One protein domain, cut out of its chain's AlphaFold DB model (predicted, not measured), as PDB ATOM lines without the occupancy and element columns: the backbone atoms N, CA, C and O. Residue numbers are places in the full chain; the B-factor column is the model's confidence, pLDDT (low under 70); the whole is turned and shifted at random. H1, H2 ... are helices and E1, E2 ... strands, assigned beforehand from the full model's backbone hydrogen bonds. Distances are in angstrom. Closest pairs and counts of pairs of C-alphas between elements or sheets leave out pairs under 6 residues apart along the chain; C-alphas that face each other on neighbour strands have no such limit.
ATOM      1  N   PHE A 133     -29.977 -12.830 -16.671       93.69
ATOM      2  CA  PHE A 133     -31.289 -12.651 -17.282       93.69
ATOM      3  C   PHE A 133     -32.377 -13.311 -16.438       93.69
ATOM      4  O   PHE A 133     -32.118 -14.290 -15.732       93.69
ATOM      5  N   ASP A 134     -33.601 -12.823 -16.564       92.31
ATOM      6  CA  ASP A 134     -34.787 -13.522 -16.090       92.31
ATOM      7  C   ASP A 134     -35.167 -14.652 -17.065       92.31
ATOM      8  O   ASP A 134     -34.944 -14.574 -18.276       92.31
ATOM      9  N   ALA A 135     -35.770 -15.727 -16.559       91.94
ATOM     10  CA  ALA A 135     -36.264 -16.822 -17.389       91.94
ATOM     11  C   ALA A 135     -37.404 -16.404 -18.340       91.94
ATOM     12  O   ALA A 135     -37.780 -17.188 -19.208       91.94
ATOM     13  N   ASN A 136     -37.934 -15.186 -18.234       91.31
ATOM     14  CA  ASN A 136     -38.886 -14.618 -19.182       91.31
ATOM     15  C   ASN A 136     -38.229 -13.767 -20.280       91.31
ATOM     16  O   ASN A 136     -38.896 -13.471 -21.269       91.31
ATOM     17  N   ASP A 137     -36.934 -13.451 -20.176       95.12
ATOM     18  CA  ASP A 137     -36.229 -12.638 -21.172       95.12
ATOM     19  C   ASP A 137     -36.125 -13.332 -22.543       95.12
ATOM     20  O   ASP A 137     -36.190 -14.564 -22.684       95.12
ATOM     21  N   GLU A 138     -35.958 -12.517 -23.583       96.31
ATOM     22  CA  GLU A 138     -35.944 -12.951 -24.976       96.31
ATOM     23  C   GLU A 138     -34.711 -13.806 -25.314       96.31
ATOM     24  O   GLU A 138     -33.564 -13.457 -25.020       96.31
ATOM     25  N   LEU A 139     -34.929 -14.917 -26.028       96.38
ATOM     26  CA  LEU A 139     -33.860 -15.847 -26.424       96.38
ATOM     27  C   LEU A 139     -32.761 -15.165 -27.247       96.38
ATOM     28  O   LEU A 139     -31.581 -15.479 -27.090       96.38
ATOM     29  N   ALA A 140     -33.150 -14.229 -28.116       95.44
ATOM     30  CA  ALA A 140     -32.224 -13.495 -28.969       95.44
ATOM     31  C   ALA A 140     -31.256 -12.618 -28.163       95.44
ATOM     32  O   ALA A 140     -30.074 -12.538 -28.504       95.44
ATOM     33  N   GLU A 141     -31.728 -12.003 -27.079       94.69
ATOM     34  CA  GLU A 141     -30.898 -11.163 -26.215       94.69
ATOM     35  C   GLU A 141     -29.908 -12.006 -25.417       94.69
ATOM     36  O   GLU A 141     -28.710 -11.708 -25.402       94.69
ATOM     37  N   ILE A 142     -30.384 -13.117 -24.849       95.88
ATOM     38  CA  ILE A 142     -29.543 -14.073 -24.125       95.88
ATOM     39  C   ILE A 142     -28.460 -14.633 -25.060       95.88
ATOM     40  O   ILE A 142     -27.278 -14.628 -24.715       95.88
ATOM     41  N   LEU A 143     -28.827 -15.073 -26.271       95.69
ATOM     42  CA  LEU A 143     -27.874 -15.627 -27.236       95.69
ATOM     43  C   LEU A 143     -26.846 -14.584 -27.696       95.69
ATOM     44  O   LEU A 143     -25.658 -14.895 -27.807       95.69
ATOM     45  N   SER A 144     -27.289 -13.350 -27.954       92.94
ATOM     46  CA  SER A 144     -26.409 -12.229 -28.305       92.94
ATOM     47  C   SER A 144     -25.378 -11.975 -27.204       92.94
ATOM     48  O   SER A 144     -24.187 -11.809 -27.483       92.94
ATOM     49  N   GLU A 145     -25.805 -12.042 -25.943       92.00
ATOM     50  CA  GLU A 145     -24.911 -11.849 -24.809       92.00
ATOM     51  C   GLU A 145     -23.890 -12.977 -24.675       92.00
ATOM     52  O   GLU A 145     -22.699 -12.704 -24.501       92.00
ATOM     53  N   VAL A 146     -24.310 -14.234 -24.839       93.62
ATOM     54  CA  VAL A 146     -23.379 -15.369 -24.823       93.62
ATOM     55  C   VAL A 146     -22.408 -15.294 -26.001       93.62
ATOM     56  O   VAL A 146     -21.229 -15.571 -25.825       93.62
ATOM     57  N   ARG A 147     -22.815 -14.833 -27.189       91.31
ATOM     58  CA  ARG A 147     -21.873 -14.611 -28.304       91.31
ATOM     59  C   ARG A 147     -20.843 -13.536 -27.972       91.31
ATOM     60  O   ARG A 147     -19.641 -13.731 -28.178       91.31
ATOM     61  N   ARG A 148     -21.312 -12.414 -27.424       86.50
ATOM     62  CA  ARG A 148     -20.483 -11.255 -27.087       86.50
ATOM     63  C   ARG A 148     -19.493 -11.565 -25.967       86.50
ATOM     64  O   ARG A 148     -18.299 -11.328 -26.126       86.50
ATOM     65  N   ARG A 149     -19.977 -12.107 -24.849       85.38
ATOM     66  CA  ARG A 149     -19.195 -12.318 -23.618       85.38
ATOM     67  C   ARG A 149     -18.697 -13.742 -23.434       85.38
ATOM     68  O   ARG A 149     -17.859 -13.988 -22.581       85.38
ATOM     69  N   GLY A 150     -19.211 -14.681 -24.218       91.06
ATOM     70  CA  GLY A 150     -18.969 -16.112 -24.061       91.06
ATOM     71  C   GLY A 150     -19.753 -16.758 -22.921       91.06
ATOM     72  O   GLY A 150     -19.605 -17.958 -22.722       91.06
ATOM     73  N   ILE A 151     -20.562 -16.009 -22.162       92.75
ATOM     74  CA  ILE A 151     -21.323 -16.534 -21.024       92.75
ATOM     75  C   ILE A 151     -22.455 -15.590 -20.600       92.75
ATOM     76  O   ILE A 151     -22.314 -14.369 -20.684       92.75
ATOM     77  N   ALA A 152     -23.547 -16.164 -20.098       94.19
ATOM     78  CA  ALA A 152     -24.623 -15.461 -19.402       94.19
ATOM     79  C   ALA A 152     -25.162 -16.321 -18.243       94.19
ATOM     80  O   ALA A 152     -24.918 -17.526 -18.190       94.19
ATOM     81  N   GLY A 153     -25.887 -15.704 -17.312       93.69
ATOM     82  CA  GLY A 153     -26.717 -16.396 -16.326       93.69
ATOM     83  C   GLY A 153     -28.198 -16.223 -16.655       93.69
ATOM     84  O   GLY A 153     -28.579 -15.223 -17.253       93.69
ATOM     85  N   ILE A 154     -29.026 -17.188 -16.269       94.44
ATOM     86  CA  ILE A 154     -30.487 -17.146 -16.394       94.44
ATOM     87  C   ILE A 154     -31.068 -17.592 -15.058       94.44
ATOM     88  O   ILE A 154     -30.777 -18.703 -14.613       94.44
ATOM     89  N   SER A 155     -31.882 -16.762 -14.424       92.31
ATOM     90  CA  SER A 155     -32.542 -17.070 -13.158       92.31
ATOM     91  C   SER A 155     -34.053 -17.027 -13.287       92.31
ATOM     92  O   SER A 155     -34.588 -16.177 -13.985       92.31
ATOM     93  N   GLY A 156     -34.741 -17.915 -12.577       89.69
ATOM     94  CA  GLY A 156     -36.200 -17.939 -12.554       89.69
ATOM     95  C   GLY A 156     -36.745 -19.190 -11.883       89.69
ATOM     96  O   GLY A 156     -36.034 -19.889 -11.141       89.69
ATOM     97  N   GLY A 157     -38.016 -19.490 -12.156       88.25
ATOM     98  CA  GLY A 157     -38.641 -20.725 -11.715       88.25
ATOM     99  C   GLY A 157     -37.958 -21.950 -12.328       88.25
ATOM    100  O   GLY A 157     -37.509 -21.943 -13.470       88.25
ATOM    101  N   ARG A 158     -37.915 -23.056 -11.580       86.12
ATOM    102  CA  ARG A 158     -37.263 -24.306 -12.012       86.12
ATOM    103  C   ARG A 158     -37.731 -24.803 -13.389       86.12
ATOM    104  O   ARG A 158     -36.944 -25.299 -14.190       86.12
ATOM    105  N   ILE A 159     -39.035 -24.736 -13.651       89.06
ATOM    106  CA  ILE A 159     -39.597 -25.206 -14.925       89.06
ATOM    107  C   ILE A 159     -39.205 -24.239 -16.048       89.06
ATOM    108  O   ILE A 159     -38.605 -24.667 -17.032       89.06
ATOM    109  N   GLU A 160     -39.442 -22.945 -15.843       91.31
ATOM    110  CA  GLU A 160     -39.164 -21.868 -16.799       91.31
ATOM    111  C   GLU A 160     -37.688 -21.831 -17.206       91.31
ATOM    112  O   GLU A 160     -37.367 -21.859 -18.392       91.31
ATOM    113  N   THR A 161     -36.766 -21.866 -16.238       91.31
ATOM    114  CA  THR A 161     -35.319 -21.846 -16.494       91.31
ATOM    115  C   THR A 161     -34.882 -23.038 -17.350       91.31
ATOM    116  O   THR A 161     -34.069 -22.891 -18.265       91.31
ATOM    117  N   ARG A 162     -35.434 -24.233 -17.099       90.62
ATOM    118  CA  ARG A 162     -35.110 -25.448 -17.869       90.62
ATOM    119  C   ARG A 162     -35.669 -25.420 -19.278       90.62
ATOM    120  O   ARG A 162     -34.994 -25.866 -20.206       90.62
ATOM    121  N   GLU A 163     -36.894 -24.939 -19.434       93.31
ATOM    122  CA  GLU A 163     -37.497 -24.741 -20.749       93.31
ATOM    123  C   GLU A 163     -36.706 -23.700 -21.540       93.31
ATOM    124  O   GLU A 163     -36.359 -23.951 -22.695       93.31
ATOM    125  N   LYS A 164     -36.291 -22.605 -20.891       95.12
ATOM    126  CA  LYS A 164     -35.488 -21.553 -21.512       95.12
ATOM    127  C   LYS A 164     -34.152 -22.068 -22.032       95.12
ATOM    128  O   LYS A 164     -33.827 -21.805 -23.184       95.12
ATOM    129  N   ILE A 165     -33.380 -22.829 -21.250       94.00
ATOM    130  CA  ILE A 165     -32.078 -23.337 -21.729       94.00
ATOM    131  C   ILE A 165     -32.192 -24.387 -22.835       94.00
ATOM    132  O   ILE A 165     -31.253 -24.526 -23.617       94.00
ATOM    133  N   ARG A 166     -33.308 -25.128 -22.904       94.00
ATOM    134  CA  ARG A 166     -33.590 -26.028 -24.031       94.00
ATOM    135  C   ARG A 166     -33.904 -25.217 -25.281       94.00
ATOM    136  O   ARG A 166     -33.215 -25.378 -26.279       94.00
ATOM    137  N   ALA A 167     -34.842 -24.276 -25.178       95.62
ATOM    138  CA  ALA A 167     -35.214 -23.405 -26.286       95.62
ATOM    139  C   ALA A 167     -34.030 -22.561 -26.791       95.62
ATOM    140  O   ALA A 167     -33.884 -22.353 -27.990       95.62
ATOM    141  N   LEU A 168     -33.145 -22.118 -25.893       96.12
ATOM    142  CA  LEU A 168     -31.924 -21.396 -26.249       96.12
ATOM    143  C   LEU A 168     -30.945 -22.264 -27.040       96.12
ATOM    144  O   LEU A 168     -30.309 -21.750 -27.953       96.12
ATOM    145  N   ARG A 169     -30.830 -23.556 -26.710       94.31
ATOM    146  CA  ARG A 169     -29.989 -24.492 -27.465       94.31
ATOM    147  C   ARG A 169     -30.539 -24.693 -28.873       94.31
ATOM    148  O   ARG A 169     -29.810 -24.462 -29.828       94.31
ATOM    149  N   ASP A 170     -31.831 -24.985 -28.991       94.62
ATOM    150  CA  ASP A 170     -32.483 -25.152 -30.295       94.62
ATOM    151  C   ASP A 170     -32.348 -23.874 -31.151       94.62
ATOM    152  O   ASP A 170     -32.062 -23.919 -32.351       94.62
ATOM    153  N   PHE A 171     -32.490 -22.702 -30.520       95.62
ATOM    154  CA  PHE A 171     -32.310 -21.407 -31.171       95.62
ATOM    155  C   PHE A 171     -30.854 -21.155 -31.603       95.62
ATOM    156  O   PHE A 171     -30.614 -20.648 -32.703       95.62
ATOM    157  N   ALA A 172     -29.875 -21.533 -30.780       93.81
ATOM    158  CA  ALA A 172     -28.452 -21.416 -31.089       93.81
ATOM    159  C   ALA A 172     -28.038 -22.302 -32.265       93.81
ATOM    160  O   ALA A 172     -27.357 -21.807 -33.167       93.81
ATOM    161  N   ASP A 173     -28.515 -23.549 -32.290       92.19
ATOM    162  CA  ASP A 173     -28.280 -24.505 -33.374       92.19
ATOM    163  C   ASP A 173     -28.834 -23.949 -34.694       92.19
ATOM    164  O   ASP A 173     -28.133 -23.888 -35.704       92.19
ATOM    165  N   SER A 174     -30.064 -23.415 -34.675       92.44
ATOM    166  CA  SER A 174     -30.664 -22.770 -35.857       92.44
ATOM    167  C   SER A 174     -29.918 -21.509 -36.321       92.44
ATOM    168  O   SER A 174     -30.028 -21.105 -37.479       92.44
ATOM    169  N   SER A 175     -29.132 -20.900 -35.429       87.88
ATOM    170  CA  SER A 175     -28.343 -19.690 -35.677       87.88
ATOM    171  C   SER A 175     -26.861 -19.976 -35.973       87.88
ATOM    172  O   SER A 175     -26.089 -19.020 -36.115       87.88
ATOM    173  N   GLY A 176     -26.447 -21.249 -36.027       91.38
ATOM    174  CA  GLY A 176     -25.068 -21.681 -36.281       91.38
ATOM    175  C   GLY A 176     -24.087 -21.386 -35.143       91.38
ATOM    176  O   GLY A 176     -22.946 -21.003 -35.405       91.38
ATOM    177  N   PHE A 177     -24.527 -21.456 -33.880       91.75
ATOM    178  CA  PHE A 177     -23.651 -21.294 -32.712       91.75
ATOM    179  C   PHE A 177     -23.397 -22.625 -31.996       91.75
ATOM    180  O   PHE A 177     -23.849 -22.845 -30.876       91.75
ATOM    181  N   ASP A 178     -22.618 -23.481 -32.652       89.75
ATOM    182  CA  ASP A 178     -22.427 -24.887 -32.269       89.75
ATOM    183  C   ASP A 178     -21.646 -25.091 -30.959       89.75
ATOM    184  O   ASP A 178     -21.673 -26.172 -30.377       89.75
ATOM    185  N   SER A 179     -20.922 -24.071 -30.480       91.38
ATOM    186  CA  SER A 179     -20.155 -24.155 -29.229       91.38
ATOM    187  C   SER A 179     -20.958 -23.788 -27.981       91.38
ATOM    188  O   SER A 179     -20.393 -23.727 -26.885       91.38
ATOM    189  N   LEU A 180     -22.264 -23.531 -28.118       95.12
ATOM    190  CA  LEU A 180     -23.117 -23.235 -26.979       95.12
ATOM    191  C   LEU A 180     -23.348 -24.488 -26.124       95.12
ATOM    192  O   LEU A 180     -24.075 -25.407 -26.494       95.12
ATOM    193  N   GLU A 181     -22.823 -24.466 -24.907       95.06
ATOM    194  CA  GLU A 181     -23.184 -25.408 -23.856       95.06
ATOM    195  C   GLU A 181     -24.054 -24.724 -22.801       95.06
ATOM    196  O   GLU A 181     -24.053 -23.504 -22.640       95.06
ATOM    197  N   SER A 182     -24.834 -25.512 -22.061       91.44
ATOM    198  CA  SER A 182     -25.661 -24.996 -20.973       91.44
ATOM    199  C   SER A 182     -25.777 -26.006 -19.841       91.44
ATOM    200  O   SER A 182     -25.863 -27.218 -20.054       91.44
ATOM    201  N   SER A 183     -25.778 -25.501 -18.610       90.00
ATOM    202  CA  SER A 183     -26.000 -26.295 -17.404       90.00
ATOM    203  C   SER A 183     -26.787 -25.478 -16.379       90.00
ATOM    204  O   SER A 183     -26.937 -24.268 -16.534       90.00
ATOM    205  N   SER A 184     -27.308 -26.136 -15.347       86.75
ATOM    206  CA  SER A 184     -27.966 -25.474 -14.220       86.75
ATOM    207  C   SER A 184     -27.300 -25.836 -12.902       86.75
ATOM    208  O   SER A 184     -26.640 -26.874 -12.776       86.75
ATOM    209  N   THR A 185     -27.439 -24.947 -11.927       79.62
ATOM    210  CA  THR A 185     -27.145 -25.237 -10.531       79.62
ATOM    211  C   THR A 185     -28.406 -25.757  -9.862       79.62
ATOM    212  O   THR A 185     -29.516 -25.281 -10.098       79.62
ATOM    213  N   TYR A 186     -28.231 -26.773  -9.026       58.44
ATOM    214  CA  TYR A 186     -29.232 -27.144  -8.041       58.44
ATOM    215  C   TYR A 186     -28.890 -26.400  -6.752       58.44
ATOM    216  O   TYR A 186     -27.723 -26.371  -6.374       58.44
ATOM    217  N   ASN A 187     -29.902 -25.853  -6.079       55.28
ATOM    218  CA  ASN A 187     -29.818 -25.275  -4.730       55.28
ATOM    219  C   ASN A 187     -29.349 -23.812  -4.637       55.28
ATOM    220  O   ASN A 187     -28.579 -23.482  -3.737       55.28
ATOM    221  N   HIS A 188     -29.858 -22.909  -5.483       56.47
ATOM    222  CA  HIS A 188     -30.012 -21.535  -4.999       56.47
ATOM    223  C   HIS A 188     -31.296 -21.487  -4.139       56.47
ATOM    224  O   HIS A 188     -32.308 -22.019  -4.600       56.47
ATOM    225  N   PRO A 189     -31.271 -20.954  -2.898       56.59
ATOM    226  CA  PRO A 189     -32.336 -21.135  -1.903       56.59
ATOM    227  C   PRO A 189     -33.761 -20.835  -2.392       56.59
ATOM    228  O   PRO A 189     -34.690 -21.497  -1.936       56.59
ATOM    229  N   ASP A 190     -33.918 -19.932  -3.365       57.03
ATOM    230  CA  ASP A 190     -35.229 -19.445  -3.811       57.03
ATOM    231  C   ASP A 190     -35.506 -19.578  -5.332       57.03
ATOM    232  O   ASP A 190     -36.630 -19.329  -5.764       57.03
ATOM    233  N   THR A 191     -34.537 -19.990  -6.169       75.88
ATOM    234  CA  THR A 191     -34.665 -20.011  -7.654       75.88
ATOM    235  C   THR A 191     -33.752 -21.055  -8.328       75.88
ATOM    236  O   THR A 191     -32.773 -21.491  -7.731       75.88
ATOM    237  N   GLU A 192     -33.994 -21.448  -9.588       87.75
ATOM    238  CA  GLU A 192     -32.992 -22.195 -10.382       87.75
ATOM    239  C   GLU A 192     -32.144 -21.209 -11.190       87.75
ATOM    240  O   GLU A 192     -32.682 -20.316 -11.848       87.75
ATOM    241  N   LEU A 193     -30.822 -21.386 -11.150       90.56
ATOM    242  CA  LEU A 193     -29.867 -20.593 -11.915       90.56
ATOM    243  C   LEU A 193     -29.232 -21.481 -12.982       90.56
ATOM    244  O   LEU A 193     -28.594 -22.490 -12.683       90.56
ATOM    245  N   ALA A 194     -29.401 -21.103 -14.239       94.19
ATOM    246  CA  ALA A 194     -28.733 -21.732 -15.360       94.19
ATOM    247  C   ALA A 194     -27.683 -20.818 -15.980       94.19
ATOM    248  O   ALA A 194     -27.702 -19.602 -15.808       94.19
ATOM    249  N   PHE A 195     -26.740 -21.426 -16.688       94.38
ATOM    250  CA  PHE A 195     -25.646 -20.722 -17.330       94.38
ATOM    251  C   PHE A 195     -25.356 -21.307 -18.712       94.38
ATOM    252  O   PHE A 195     -24.745 -22.378 -18.817       94.38
ATOM    253  N   PRO A 196     -25.809 -20.644 -19.786       96.44
ATOM    254  CA  PRO A 196     -25.271 -20.872 -21.117       96.44
ATOM    255  C   PRO A 196     -23.868 -20.263 -21.261       96.44
ATOM    256  O   PRO A 196     -23.610 -19.146 -20.805       96.44
ATOM    257  N   TYR A 197     -22.959 -20.983 -21.912       95.31
ATOM    258  CA  TYR A 197     -21.592 -20.534 -22.167       95.31
ATOM    259  C   TYR A 197     -21.041 -21.094 -23.477       95.31
ATOM    260  O   TYR A 197     -21.445 -22.150 -23.951       95.31
ATOM    261  N   ASP A 198     -20.089 -20.370 -24.047       94.00
ATOM    262  CA  ASP A 198     -19.295 -20.781 -25.194       94.00
ATOM    263  C   ASP A 198     -18.158 -21.690 -24.713       94.00
ATOM    264  O   ASP A 198     -17.221 -21.231 -24.045       94.00
ATOM    265  N   SER A 199     -18.233 -22.980 -25.044       93.12
ATOM    266  CA  SER A 199     -17.262 -23.988 -24.601       93.12
ATOM    267  C   SER A 199     -15.858 -23.773 -25.173       93.12
ATOM    268  O   SER A 199     -14.882 -24.284 -24.622       93.12
ATOM    269  N   THR A 200     -15.716 -22.950 -26.220       89.69
ATOM    270  CA  THR A 200     -14.401 -22.538 -26.738       89.69
ATOM    271  C   THR A 200     -13.726 -21.475 -25.869       89.69
ATOM    272  O   THR A 200     -12.505 -21.323 -25.921       89.69
ATOM    273  N   LYS A 201     -14.500 -20.745 -25.053       84.44
ATOM    274  CA  LYS A 201     -14.021 -19.640 -24.206       84.44
ATOM    275  C   LYS A 201     -13.966 -20.011 -22.728       84.44
ATOM    276  O   LYS A 201     -13.096 -19.518 -22.008       84.44
ATOM    277  N   TYR A 202     -14.880 -20.863 -22.265       86.06
ATOM    278  CA  TYR A 202     -15.024 -21.200 -20.853       86.06
ATOM    279  C   TYR A 202     -15.155 -22.702 -20.638       86.06
ATOM    280  O   TYR A 202     -15.902 -23.393 -21.323       86.06
ATOM    281  N   THR A 203     -14.484 -23.204 -19.601       88.31
ATOM    282  CA  THR A 203     -14.802 -24.525 -19.056       88.31
ATOM    283  C   THR A 203     -16.067 -24.435 -18.208       88.31
ATOM    284  O   THR A 203     -16.304 -23.419 -17.550       88.31
ATOM    285  N   ARG A 204     -16.836 -25.527 -18.127       90.12
ATOM    286  CA  ARG A 204     -18.042 -25.605 -17.285       90.12
ATOM    287  C   ARG A 204     -17.810 -25.123 -15.849       90.12
ATOM    288  O   ARG A 204     -18.612 -24.368 -15.309       90.12
ATOM    289  N   ALA A 205     -16.717 -25.566 -15.221       83.31
ATOM    290  CA  ALA A 205     -16.400 -25.228 -13.832       83.31
ATOM    291  C   ALA A 205     -16.100 -23.731 -13.651       83.31
ATOM    292  O   ALA A 205     -16.510 -23.129 -12.660       83.31
ATOM    293  N   TYR A 206     -15.407 -23.121 -14.615       83.44
ATOM    294  CA  TYR A 206     -15.097 -21.697 -14.558       83.44
ATOM    295  C   TYR A 206     -16.326 -20.836 -14.869       83.44
ATOM    296  O   TYR A 206     -16.578 -19.863 -14.161       83.44
ATOM    297  N   ALA A 207     -17.131 -21.247 -15.852       87.94
ATOM    298  CA  ALA A 207     -18.415 -20.634 -16.176       87.94
ATOM    299  C   ALA A 207     -19.343 -20.585 -14.951       87.94
ATOM    300  O   ALA A 207     -19.814 -19.515 -14.566       87.94
ATOM    301  N   LEU A 208     -19.505 -21.726 -14.272       88.19
ATOM    302  CA  LEU A 208     -20.270 -21.838 -13.033       88.19
ATOM    303  C   LEU A 208     -19.795 -20.842 -11.966       88.19
ATOM    304  O   LEU A 208     -20.602 -20.101 -11.407       88.19
ATOM    305  N   LYS A 209     -18.482 -20.798 -11.700       84.38
ATOM    306  CA  LYS A 209     -17.908 -19.901 -10.687       84.38
ATOM    307  C   LYS A 209     -18.237 -18.437 -10.980       84.38
ATOM    308  O   LYS A 209     -18.602 -17.702 -10.068       84.38
ATOM    309  N   LEU A 210     -18.085 -18.007 -12.231       84.94
ATOM    310  CA  LEU A 210     -18.331 -16.618 -12.603       84.94
ATOM    311  C   LEU A 210     -19.817 -16.247 -12.498       84.94
ATOM    312  O   LEU A 210     -20.133 -15.147 -12.047       84.94
ATOM    313  N   VAL A 211     -20.721 -17.149 -12.898       88.50
ATOM    314  CA  VAL A 211     -22.170 -16.889 -12.873       88.50
ATOM    315  C   VAL A 211     -22.679 -16.824 -11.437       88.50
ATOM    316  O   VAL A 211     -23.468 -15.938 -11.130       88.50
ATOM    317  N   LEU A 212     -22.180 -17.685 -10.541       85.31
ATOM    318  CA  LEU A 212     -22.502 -17.616  -9.112       85.31
ATOM    319  C   LEU A 212     -22.081 -16.276  -8.505       85.31
ATOM    320  O   LEU A 212     -22.900 -15.611  -7.885       85.31
ATOM    321  N   VAL A 213     -20.845 -15.831  -8.762       82.00
ATOM    322  CA  VAL A 213     -20.358 -14.529  -8.273       82.00
ATOM    323  C   VAL A 213     -21.223 -13.377  -8.792       82.00
ATOM    324  O   VAL A 213     -21.507 -12.435  -8.053       82.00
ATOM    325  N   ALA A 214     -21.635 -13.428 -10.061       84.69
ATOM    326  CA  ALA A 214     -22.490 -12.403 -10.645       84.69
ATOM    327  C   ALA A 214     -23.909 -12.423 -10.063       84.69
ATOM    328  O   ALA A 214     -24.460 -11.363  -9.779       84.69
ATOM    329  N   TYR A 215     -24.470 -13.611  -9.843       85.19
ATOM    330  CA  TYR A 215     -25.793 -13.791  -9.260       85.19
ATOM    331  C   TYR A 215     -25.847 -13.354  -7.791       85.19
ATOM    332  O   TYR A 215     -26.733 -12.587  -7.422       85.19
ATOM    333  N   GLU A 216     -24.880 -13.774  -6.968       82.25
ATOM    334  CA  GLU A 216     -24.762 -13.350  -5.566       82.25
ATOM    335  C   GLU A 216     -24.675 -11.825  -5.469       82.25
ATOM    336  O   GLU A 216     -25.384 -11.203  -4.683       82.25
ATOM    337  N   LYS A 217     -23.857 -11.213  -6.335       77.81
ATOM    338  CA  LYS A 217     -23.707  -9.759  -6.401       77.81
ATOM    339  C   LYS A 217     -24.988  -9.045  -6.842       77.81
ATOM    340  O   LYS A 217     -25.244  -7.948  -6.368       77.81
ATOM    341  N   ALA A 218     -25.755  -9.619  -7.767       77.44
ATOM    342  CA  ALA A 218     -27.000  -9.019  -8.248       77.44
ATOM    343  C   ALA A 218     -28.124  -9.049  -7.197       77.44
ATOM    344  O   ALA A 218     -29.032  -8.228  -7.267       77.44
ATOM    345  N   ASN A 219     -28.048  -9.970  -6.232       73.44
ATOM    346  CA  ASN A 219     -29.077 -10.202  -5.216       73.44
ATOM    347  C   ASN A 219     -28.615  -9.857  -3.785       73.44
ATOM    348  O   ASN A 219     -29.278 -10.242  -2.826       73.44
ATOM    349  N   ASP A 220     -27.475  -9.169  -3.628       69.06
ATOM    350  CA  ASP A 220     -26.862  -8.826  -2.331       69.06
ATOM    351  C   ASP A 220     -26.670 -10.031  -1.377       69.06
ATOM    352  O   ASP A 220     -26.735  -9.911  -0.151       69.06
TER     353      ASP A 220
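AT A GLANCE: This is residues 133 to 220 of the 229 residues of an uncharacterized protein of Alteromonadaceae bacterium M269 (UniProt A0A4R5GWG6). A small antiparallel sheet, made of the long hairpin E2 and E3 with the short strand E1 beside E3, is covered by helices on both faces: H2 runs along one face and H3 slants over the other. H1 packs on E3 near Tyr 197 and meets H2 at a corner, with its first residue Leu 139 near Leu 168 and the two helices only just about perpendicular at 72 degrees; the whole makes three layers, with H1 and H2 on one face of the sheet and H3 on the other. The printed part has 88 residues, with three named helices and three named strands in the order H1, E1, H2, E2, E3, H3 along the chain; the class is mixed, helices and strands, and the sheet's order is E1, E3, E2. It is compact, with a radius of gyration of the C-alphas of 11.8 A and spans of 35 by 24 by 18 A.

IN THESE COORDINATES: E3, residues 191 to 198, is 23.3 A long, E2, residues 180 to 188, 23.1 A, and E1 is residues 153 to 156. H2, residues 158 to 174, measures 24.8 A, H3, residues 204 to 218, 20.9 A, and H1, residues 139 to 149, 15.3 A. C-alpha 139 is at (-33.860, -15.847, -26.424) and C-alpha 218 at (-27.000, -9.019, -8.248).

HOW THE PARTS SIT: Inner strand E3 pairs with E2, N 185 and O 193 being 2.8 A apart, and with E1, N 154 and O 194 being 2.8 A apart, both within hydrogen-bond range. E1, H2 and E2 form a split strand-helix-strand unit, two strands running the same way with E3 between them, its crossover right-handed. H2 is on the sheet at a height of 8.0 A; its closest C-alphas to E3 are Arg 158 and Glu 192, 5.0 A. H3 is on the opposite face from H2 at a height of 8.6 A; the C-alphas of Tyr 197 and Ala 207, the closest of E3 and H3, are 6.8 A apart. H1 touches H2, closest C-alphas Leu 139 and Leu 168 at 5.9 A, only just about perpendicular at 72 degrees. H3 is apart from H1 and H2. In H1, H2 and H3 every O i to N i+4 pair is within hydrogen-bond range.

THE WHOLE: The C-alphas of Ser 174 and Asp 220, 36.5 A apart, are the farthest. The printed part has no cut, and its five links are tight. Residues 186 to 190 and 220 are under pLDDT 70.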